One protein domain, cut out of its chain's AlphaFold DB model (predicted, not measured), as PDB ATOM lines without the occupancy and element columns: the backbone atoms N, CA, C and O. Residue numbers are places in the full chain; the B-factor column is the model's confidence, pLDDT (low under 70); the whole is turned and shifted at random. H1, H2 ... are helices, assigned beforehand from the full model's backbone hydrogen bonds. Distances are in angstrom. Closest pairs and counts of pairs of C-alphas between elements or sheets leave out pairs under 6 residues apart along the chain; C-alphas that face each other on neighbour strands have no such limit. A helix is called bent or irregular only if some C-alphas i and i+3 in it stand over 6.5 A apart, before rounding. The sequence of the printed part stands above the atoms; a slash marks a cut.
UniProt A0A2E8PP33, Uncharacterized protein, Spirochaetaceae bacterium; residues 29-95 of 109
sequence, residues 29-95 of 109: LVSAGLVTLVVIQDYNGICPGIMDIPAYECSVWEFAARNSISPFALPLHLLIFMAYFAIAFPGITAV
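AT A GLANCE: This is residues 29 to 95 of the 109 residues of an uncharacterized protein of Spirochaetaceae bacterium (UniProt A0A2E8PP33). A small body of two short helices, H1 and H2, packed across each other at a steep angle, has a long loop at one end, residues 43 to 59, and a long helix, H3, leading away at the other, where its residues 82 to 95 stick out as a free arm. The loop folds back on itself, with residues 46 to 47 paired antiparallel with residues 56 to 57. The printed part has 67 residues with three named helices, in the order H1, H2, H3, and no named strand; the class is all helix. The whole is loose, with a radius of gyration of the C-alphas of 15.5 A, and spans 50 by 23 by 14 A, the arm of H3 adding much of the length.

HOW THE PARTS SIT: H1, residues 29 to 42, touches H2, residues 60 to 69, with residues 35 to 39 of H1 alone. The closest C-alphas of the two are those of Val 39 and Ala 64, 6.0 A apart. Their lines stand at a steep tilt of 54 degrees, and they run opposite ways. H1 and H3, residues 73 to 95, only just touch, with 3 pairs of C-alphas within 8 A, through residues 30 to 31 of H1 and 77 to 80 of H3. The closest C-alphas here are those of Ser 31 and His 77, 5.9 A apart, and the helices run opposite ways at a shallow tilt of 24 degrees. H2 and H3 are close but not clearly touching, their closest C-alphas being those of Asn 67 and Ala 73 at 6.3 A. They run the same way at a steep tilt of 68 degrees, only just short of about perpendicular. In H1 and H2 every O i to N i+4 pair is within hydrogen-bond range; in H3 17 of 19 are.

IN THESE COORDINATES: H1 begins at C-alpha 29 at (244.409, 218.515, 190.099) and measures 19.8 A from first to last C-alpha, Leu 29 to Asp 42. H2, Val 60 to Ile 69, measures 14.5 A and begins at C-alpha 60 at (258.337, 227.124, 181.337). H3, Ala 73 to Val 95, measures 32.7 A and ends at C-alpha 95 at (224.054, 211.694, 199.179). H3 has a kink of 29 degrees near residue 88; it is neither bent nor irregular, but only just: C-alphas 87 and 90 are 6.1 A apart.

THE WHOLE: The two C-alphas farthest apart are those of Pro 54 and Val 95, 51.3 A. Without residues 82 to 95, which stand free, the body of 53 residues spans 31 by 23 by 14 A. The link from H1 to H2, 17 residues, is long, and the link from H2 to H3, 3 residues, is tight. The printed part has no cut. The mean pLDDT of the printed part is 87.8, and one residue, Phe 72, is under 70.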
ATOM      1  N   LEU A  29     243.110 218.903 189.536       93.75
ATOM      2  CA  LEU A  29     244.409 218.515 190.099       93.75
ATOM      3  C   LEU A  29     245.081 217.396 189.297       93.75
ATOM      4  O   LEU A  29     246.285 217.456 189.069       93.75
ATOM      5  N   VAL A  30     244.315 216.402 188.839       92.56
ATOM      6  CA  VAL A  30     244.845 215.333 187.975       92.56
ATOM      7  C   VAL A  30     245.340 215.915 186.651       92.56
ATOM      8  O   VAL A  30     246.455 215.625 186.227       92.56
ATOM      9  N   SER A  31     244.536 216.780 186.031       91.19
ATOM     10  CA  SER A  31     244.892 217.492 184.803       91.19
ATOM     11  C   SER A  31     246.181 218.311 184.962       91.19
ATOM     12  O   SER A  31     247.130 218.136 184.198       91.19
ATOM     13  N   ALA A  32     246.257 219.139 186.007       90.38
ATOM     14  CA  ALA A  32     247.427 219.957 186.307       90.38
ATOM     15  C   ALA A  32     248.672 219.109 186.616       90.38
ATOM     16  O   ALA A  32     249.776 219.451 186.189       90.38
ATOM     17  N   GLY A  33     248.503 217.987 187.321       92.56
ATOM     18  CA  GLY A  33     249.582 217.048 187.616       92.56
ATOM     19  C   GLY A  33     250.188 216.441 186.351       92.56
ATOM     20  O   GLY A  33     251.408 216.416 186.215       92.56
ATOM     21  N   LEU A  34     249.355 216.029 185.392       90.19
ATOM     22  CA  LEU A  34     249.827 215.498 184.109       90.19
ATOM     23  C   LEU A  34     250.604 216.542 183.302       90.19
ATOM     24  O   LEU A  34     251.688 216.240 182.812       90.19
ATOM     25  N   VAL A  35     250.100 217.778 183.218       89.88
ATOM     26  CA  VAL A  35     250.824 218.875 182.551       89.88
ATOM     27  C   VAL A  35     252.166 219.124 183.236       89.88
ATOM     28  O   VAL A  35     253.186 219.251 182.567       89.88
ATOM     29  N   THR A  36     252.189 219.144 184.570       89.88
ATOM     30  CA  THR A  36     253.417 219.371 185.344       89.88
ATOM     31  C   THR A  36     254.453 218.273 185.102       89.88
ATOM     32  O   THR A  36     255.635 218.574 184.973       89.88
ATOM     33  N   LEU A  37     254.028 217.010 185.000       90.00
ATOM     34  CA  LEU A  37     254.926 215.896 184.689       90.00
ATOM     35  C   LEU A  37     255.581 216.064 183.317       90.00
ATOM     36  O   LEU A  37     256.801 215.969 183.224       90.00
ATOM     37  N   VAL A  38     254.795 216.398 182.290       86.88
ATOM     38  CA  VAL A  38     255.310 216.680 180.938       86.88
ATOM     39  C   VAL A  38     256.287 217.854 180.964       86.88
ATOM     40  O   VAL A  38     257.369 217.779 180.394       86.88
ATOM     41  N   VAL A  39     255.955 218.931 181.680       88.69
ATOM     42  CA  VAL A  39     256.844 220.094 181.828       88.69
ATOM     43  C   VAL A  39     258.180 219.697 182.456       88.69
ATOM     44  O   VAL A  39     259.223 220.090 181.950       88.69
ATOM     45  N   ILE A  40     258.172 218.918 183.539       90.25
ATOM     46  CA  ILE A  40     259.403 218.505 184.230       90.25
ATOM     47  C   ILE A  40     260.254 217.576 183.357       90.25
ATOM     48  O   ILE A  40     261.479 217.628 183.437       90.25
ATOM     49  N   GLN A  41     259.624 216.714 182.560       89.81
ATOM     50  CA  GLN A  41     260.330 215.707 181.771       89.81
ATOM     51  C   GLN A  41     260.861 216.250 180.442       89.81
ATOM     52  O   GLN A  41     261.981 215.913 180.064       89.81
ATOM     53  N   ASP A  42     260.091 217.107 179.770       88.38
ATOM     54  CA  ASP A  42     260.331 217.447 178.365       88.38
ATOM     55  C   ASP A  42     260.774 218.902 178.142       88.38
ATOM     56  O   ASP A  42     261.201 219.252 177.040       88.38
ATOM     57  N   TYR A  43     260.692 219.776 179.154       90.38
ATOM     58  CA  TYR A  43     261.094 221.171 178.982       90.38
ATOM     59  C   TYR A  43     262.618 221.321 178.898       90.38
ATOM     60  O   TYR A  43     263.348 221.088 179.860       90.38
ATOM     61  N   ASN A  44     263.089 221.805 177.752       91.25
ATOM     62  CA  ASN A  44     264.502 222.046 177.455       91.25
ATOM     63  C   ASN A  44     264.801 223.508 177.058       91.25
ATOM     64  O   ASN A  44     265.857 223.785 176.495       91.25
ATOM     65  N   GLY A  45     263.872 224.436 177.313       89.94
ATOM     66  CA  GLY A  45     263.972 225.839 176.884       89.94
ATOM     67  C   GLY A  45     263.367 226.133 175.506       89.94
ATOM     68  O   GLY A  45     263.244 227.299 175.135       89.94
ATOM     69  N   ILE A  46     262.942 225.107 174.763       89.56
ATOM     70  CA  ILE A  46     262.350 225.247 173.431       89.56
ATOM     71  C   ILE A  46     260.912 224.726 173.441       89.56
ATOM     72  O   ILE A  46     260.620 223.620 173.894       89.56
ATOM     73  N   CYS A  47     260.000 225.516 172.884       87.50
ATOM     74  CA  CYS A  47     258.642 225.075 172.616       87.50
ATOM     75  C   CYS A  47     258.600 224.329 171.275       87.50
ATOM     76  O   CYS A  47     258.987 224.912 170.257       87.50
ATOM     77  N   PRO A  48     258.093 223.081 171.227       81.25
ATOM     78  CA  PRO A  48     257.996 222.336 169.981       81.25
ATOM     79  C   PRO A  48     257.092 223.067 168.984       81.25
ATOM     80  O   PRO A  48     256.105 223.715 169.353       81.25
ATOM     81  N   GLY A  49     257.451 222.973 167.706       77.19
ATOM     82  CA  GLY A  49     256.608 223.474 166.631       77.19
ATOM     83  C   GLY A  49     255.307 222.677 166.571       77.19
ATOM     84  O   GLY A  49     255.320 221.451 166.667       77.19
ATOM     85  N   ILE A  50     254.180 223.371 166.446       74.31
ATOM     86  CA  ILE A  50     252.863 222.751 166.272       74.31
ATOM     87  C   ILE A  50     252.250 223.381 165.028       74.31
ATOM     88  O   ILE A  50     252.092 224.602 164.972       74.31
ATOM     89  N   MET A  51     251.890 222.539 164.058       72.44
ATOM     90  CA  MET A  51     251.403 222.952 162.737       72.44
ATOM     91  C   MET A  51     252.374 223.932 162.055       72.44
ATOM     92  O   MET A  51     253.553 223.615 161.928       72.44
ATOM     93  N   ASP A  52     251.901 225.112 161.651       79.50
ATOM     94  CA  ASP A  52     252.675 226.104 160.893       79.50
ATOM     95  C   ASP A  52     253.604 226.965 161.766       79.50
ATOM     96  O   ASP A  52     254.303 227.843 161.261       79.50
ATOM     97  N   ILE A  53     253.612 226.753 163.086       79.75
ATOM     98  CA  ILE A  53     254.457 227.515 164.008       79.75
ATOM     99  C   ILE A  53     255.774 226.754 164.191       79.75
ATOM    100  O   ILE A  53     255.742 225.653 164.753       79.75
ATOM    101  N   PRO A  54     256.926 227.314 163.774       86.50
ATOM    102  CA  PRO A  54     258.224 226.687 163.996       86.50
ATOM    103  C   PRO A  54     258.551 226.613 165.493       86.50
ATOM    104  O   PRO A  54     257.943 227.296 166.317       86.50
ATOM    105  N   ALA A  55     259.521 225.775 165.856       89.31
ATOM    106  CA  ALA A  55     260.027 225.747 167.224       89.31
ATOM    107  C   ALA A  55     260.694 227.089 167.577       89.31
ATOM    108  O   ALA A  55     261.374 227.685 166.740       89.31
ATOM    109  N   TYR A  56     260.497 227.559 168.808       89.06
ATOM    110  CA  TYR A  56     261.053 228.820 169.302       89.06
ATOM    111  C   TYR A  56     261.399 228.714 170.790       89.06
ATOM    112  O   TYR A  56     260.861 227.859 171.500       89.06
ATOM    113  N   GLU A  57     262.305 229.568 171.258       93.19
ATOM    114  CA  GLU A  57     262.668 229.647 172.675       93.19
ATOM    115  C   GLU A  57     261.485 230.153 173.497       93.19
ATOM    116  O   GLU A  57     260.881 231.171 173.162       93.19
ATOM    117  N   CYS A  58     261.140 229.449 174.570       90.44
ATOM    118  CA  CYS A  58     259.980 229.807 175.375       90.44
ATOM    119  C   CYS A  58     260.206 229.556 176.858       90.44
ATOM    120  O   CYS A  58     261.014 228.719 177.269       90.44
ATOM    121  N   SER A  59     259.452 230.275 177.680       94.12
ATOM    122  CA  SER A  59     259.445 230.075 179.125       94.12
ATOM    123  C   SER A  59     258.741 228.770 179.523       94.12
ATOM    124  O   SER A  59     257.906 228.235 178.791       94.12
ATOM    125  N   VAL A  60     259.020 228.288 180.738       91.06
ATOM    126  CA  VAL A  60     258.337 227.124 181.337       91.06
ATOM    127  C   VAL A  60     256.812 227.299 181.311       91.06
ATOM    128  O   VAL A  60     256.079 226.354 181.027       91.06
ATOM    129  N   TRP A  61     256.323 228.514 181.575       89.81
ATOM    130  CA  TRP A  61     254.889 228.814 181.603       89.81
ATOM    131  C   TRP A  61     254.244 228.747 180.221       89.81
ATOM    132  O   TRP A  61     253.138 228.227 180.094       89.81
ATOM    133  N   GLU A  62     254.930 229.213 179.179       88.75
ATOM    134  CA  GLU A  62     254.448 229.090 177.799       88.75
ATOM    135  C   GLU A  62     254.444 227.635 177.332       88.75
ATOM    136  O   GLU A  62     253.489 227.195 176.685       88.75
ATOM    137  N   PHE A  63     255.468 226.866 177.710       89.06
ATOM    138  CA  PHE A  63     255.525 225.434 177.438       89.06
ATOM    139  C   PHE A  63     254.378 224.684 178.126       89.06
ATOM    140  O   PHE A  63     253.689 223.884 177.488       89.06
ATOM    141  N   ALA A  64     254.123 224.978 179.404       88.88
ATOM    142  CA  ALA A  64     253.010 224.408 180.160       88.88
ATOM    143  C   ALA A  64     251.657 224.790 179.545       88.88
ATOM    144  O   ALA A  64     250.796 223.930 179.355       88.88
ATOM    145  N   ALA A  65     251.485 226.062 179.173       87.69
ATOM    146  CA  ALA A  65     250.276 226.541 178.523       87.69
ATOM    147  C   ALA A  65     250.025 225.761 177.229       87.69
ATOM    148  O   ALA A  65     248.988 225.113 177.114       87.69
ATOM    149  N   ARG A  66     250.995 225.702 176.308       83.75
ATOM    150  CA  ARG A  66     250.842 224.949 175.052       83.75
ATOM    151  C   ARG A  66     250.508 223.482 175.288       83.75
ATOM    152  O   ARG A  66     249.608 222.973 174.631       83.75
ATOM    153  N   ASN A  67     251.158 222.826 176.244       82.50
ATOM    154  CA  ASN A  67     250.880 221.425 176.559       82.50
ATOM    155  C   ASN A  67     249.565 221.198 177.318       82.50
ATOM    156  O   ASN A  67     249.125 220.062 177.388       82.50
ATOM    157  N   SER A  68     248.910 222.240 177.835       85.31
ATOM    158  CA  SER A  68     247.584 222.146 178.470       85.31
ATOM    159  C   SER A  68     246.416 222.404 177.507       85.31
ATOM    160  O   SER A  68     245.319 221.883 177.697       85.31
ATOM    161  N   ILE A  69     246.644 223.190 176.449       81.75
ATOM    162  CA  ILE A  69     245.630 223.540 175.435       81.75
ATOM    163  C   ILE A  69     245.907 222.914 174.064       81.75
ATOM    164  O   ILE A  69     245.208 223.217 173.097       81.75
ATOM    165  N   SER A  70     246.922 222.053 173.952       77.31
ATOM    166  CA  SER A  70     247.245 221.410 172.680       77.31
ATOM    167  C   SER A  70     246.093 220.510 172.211       77.31
ATOM    168  O   SER A  70     245.375 219.934 173.037       77.31
ATOM    169  N   PRO A  71     245.951 220.297 170.890       72.69
ATOM    170  CA  PRO A  71     244.966 219.366 170.336       72.69
ATOM    171  C   PRO A  71     245.095 217.932 170.873       72.69
ATOM    172  O   PRO A  71     244.142 217.164 170.788       72.69
ATOM    173  N   PHE A  72     246.257 217.572 171.425       68.31
ATOM    174  CA  PHE A  72     246.521 216.258 172.012       68.31
ATOM    175  C   PHE A  72     246.215 216.203 173.515       68.31
ATOM    176  O   PHE A  72     245.747 215.178 174.006       68.31
ATOM    177  N   ALA A  73     246.414 217.301 174.247       80.62
ATOM    178  CA  ALA A  73     246.133 217.369 175.679       80.62
ATOM    179  C   ALA A  73     244.648 217.598 175.982       80.62
ATOM    180  O   ALA A  73     244.106 217.044 176.940       80.62
ATOM    181  N   LEU A  74     243.962 218.367 175.137       84.69
ATOM    182  CA  LEU A  74     242.569 218.747 175.351       84.69
ATOM    183  C   LEU A  74     241.606 217.537 175.388       84.69
ATOM    184  O   LEU A  74     240.787 217.482 176.307       84.69
ATOM    185  N   PRO A  75     241.722 216.521 174.503       88.31
ATOM    186  CA  PRO A  75     240.937 215.290 174.609       88.31
ATOM    187  C   PRO A  75     241.217 214.501 175.892       88.31
ATOM    188  O   PRO A  75     240.286 213.966 176.490       88.31
ATOM    189  N   LEU A  76     242.477 214.445 176.341       88.38
ATOM    190  CA  LEU A  76     242.853 213.751 177.575       88.38
ATOM    191  C   LEU A  76     242.221 214.432 178.793       88.38
ATOM    192  O   LEU A  76     241.600 213.766 179.623       88.38
ATOM    193  N   HIS A  77     242.319 215.760 178.875       90.31
ATOM    194  CA  HIS A  77     241.656 216.542 179.913       90.31
ATOM    195  C   HIS A  77     240.143 216.330 179.880       90.31
ATOM    196  O   HIS A  77     239.553 216.008 180.909       90.31
ATOM    197  N   LEU A  78     239.518 216.421 178.704       90.88
ATOM    198  CA  LEU A  78     238.084 216.187 178.551       90.88
ATOM    199  C   LEU A  78     237.682 214.793 179.051       90.88
ATOM    200  O   LEU A  78     236.705 214.667 179.784       90.88
ATOM    201  N   LEU A  79     238.454 213.759 178.711       91.94
ATOM    202  CA  LEU A  79     238.191 212.385 179.130       91.94
ATOM    203  C   LEU A  79     238.296 212.224 180.649       91.94
ATOM    204  O   LEU A  79     237.419 211.605 181.247       91.94
ATOM    205  N   ILE A  80     239.307 212.825 181.286       91.69
ATOM    206  CA  ILE A  80     239.449 212.843 182.752       91.69
ATOM    207  C   ILE A  80     238.230 213.504 183.397       91.69
ATOM    208  O   ILE A  80     237.646 212.948 184.329       91.69
ATOM    209  N   PHE A  81     237.812 214.663 182.882       91.69
ATOM    210  CA  PHE A  81     236.635 215.369 183.385       91.69
ATOM    211  C   PHE A  81     235.361 214.541 183.196       91.69
ATOM    212  O   PHE A  81     234.610 214.366 184.150       91.69
ATOM    213  N   MET A  82     235.127 213.975 182.011       92.88
ATOM    214  CA  MET A  82     233.940 213.164 181.735       92.88
ATOM    215  C   MET A  82     233.890 211.895 182.588       92.88
ATOM    216  O   MET A  82     232.856 211.610 183.192       92.88
ATOM    217  N   ALA A  83     234.998 211.156 182.676       92.94
ATOM    218  CA  ALA A  83     235.085 209.941 183.481       92.94
ATOM    219  C   ALA A  83     234.856 210.242 184.967       92.94
ATOM    220  O   ALA A  83     234.096 209.540 185.635       92.94
ATOM    221  N   TYR A  84     235.456 211.321 185.475       93.31
ATOM    222  CA  TYR A  84     235.257 211.738 186.857       93.31
ATOM    223  C   TYR A  84     233.807 212.153 187.123       93.31
ATOM    224  O   TYR A  84     233.197 211.689 188.086       93.31
ATOM    225  N   PHE A  85     233.220 212.976 186.249       92.50
ATOM    226  CA  PHE A  85     231.840 213.438 186.400       92.50
ATOM    227  C   PHE A  85     230.827 212.294 186.328       92.50
ATOM    228  O   PHE A  85     229.873 212.296 187.105       92.50
ATOM    229  N   ALA A  86     231.051 211.293 185.471       90.94
ATOM    230  CA  ALA A  86     230.190 210.116 185.374       90.94
ATOM    231  C   ALA A  86     230.080 209.344 186.701       90.94
ATOM    232  O   ALA A  86     229.044 208.742 186.972       90.94
ATOM    233  N   ILE A  87     231.115 209.389 187.545       90.44
ATOM    234  CA  ILE A  87     231.154 208.694 188.841       90.44
ATOM    235  C   ILE A  87     230.745 209.632 189.985       90.44
ATOM    236  O   ILE A  87     229.914 209.285 190.828       90.44
ATOM    237  N   ALA A  88     231.319 210.835 190.027       90.62
ATOM    238  CA  ALA A  88     231.148 211.766 191.135       90.62
ATOM    239  C   ALA A  88     229.741 212.379 191.175       90.62
ATOM    240  O   ALA A  88     229.172 212.543 192.256       90.62
ATOM    241  N   PHE A  89     229.147 212.684 190.017       90.75
ATOM    242  CA  PHE A  89     227.842 213.339 189.958       90.75
ATOM    243  C   PHE A  89     226.707 212.452 190.510       90.75
ATOM    244  O   PHE A  89     225.976 212.922 191.392       90.75
ATOM    245  N   PRO A  90     226.573 211.162 190.128       92.06
ATOM    246  CA  PRO A  90     225.600 210.260 190.754       92.06
ATOM    247  C   PRO A  90     225.829 210.071 192.261       92.06
ATOM    248  O   PRO A  90     224.877 210.090 193.039       92.06
ATOM    249  N   GLY A  91     227.087 209.944 192.698       88.62
ATOM    250  CA  GLY A  91     227.407 209.763 194.118       88.62
ATOM    251  C   GLY A  91     226.999 210.965 194.975       88.62
ATOM    252  O   GLY A  91     226.333 210.819 196.001       88.62
ATOM    253  N   ILE A  92     227.340 212.175 194.529       91.31
ATOM    254  CA  ILE A  92     227.003 213.418 195.235       91.31
ATOM    255  C   ILE A  92     225.490 213.639 195.259       91.31
ATOM    256  O   ILE A  92     224.932 213.974 196.306       91.31
ATOM    257  N   THR A  93     224.813 213.437 194.127       89.62
ATOM    258  CA  THR A  93     223.354 213.599 194.045       89.62
ATOM    259  C   THR A  93     222.628 212.615 194.960       89.62
ATOM    260  O   THR A  93     221.758 213.043 195.719       89.62
ATOM    261  N   ALA A  94     223.036 211.341 194.997       90.25
ATOM    262  CA  ALA A  94     222.474 210.347 195.914       90.25
ATOM    263  C   ALA A  94     222.619 210.762 197.389       90.25
ATOM    264  O   ALA A  94     221.644 210.718 198.144       90.25
ATOM    265  N   VAL A  95     223.802 211.236 197.799       89.56
ATOM    266  CA  VAL A  95     224.054 211.694 199.179       89.56
ATOM    267  C   VAL A  95     223.202 212.913 199.536       89.56
ATOM    268  O   VAL A  95     222.633 212.972 200.629       89.56
TER     269      VAL A  95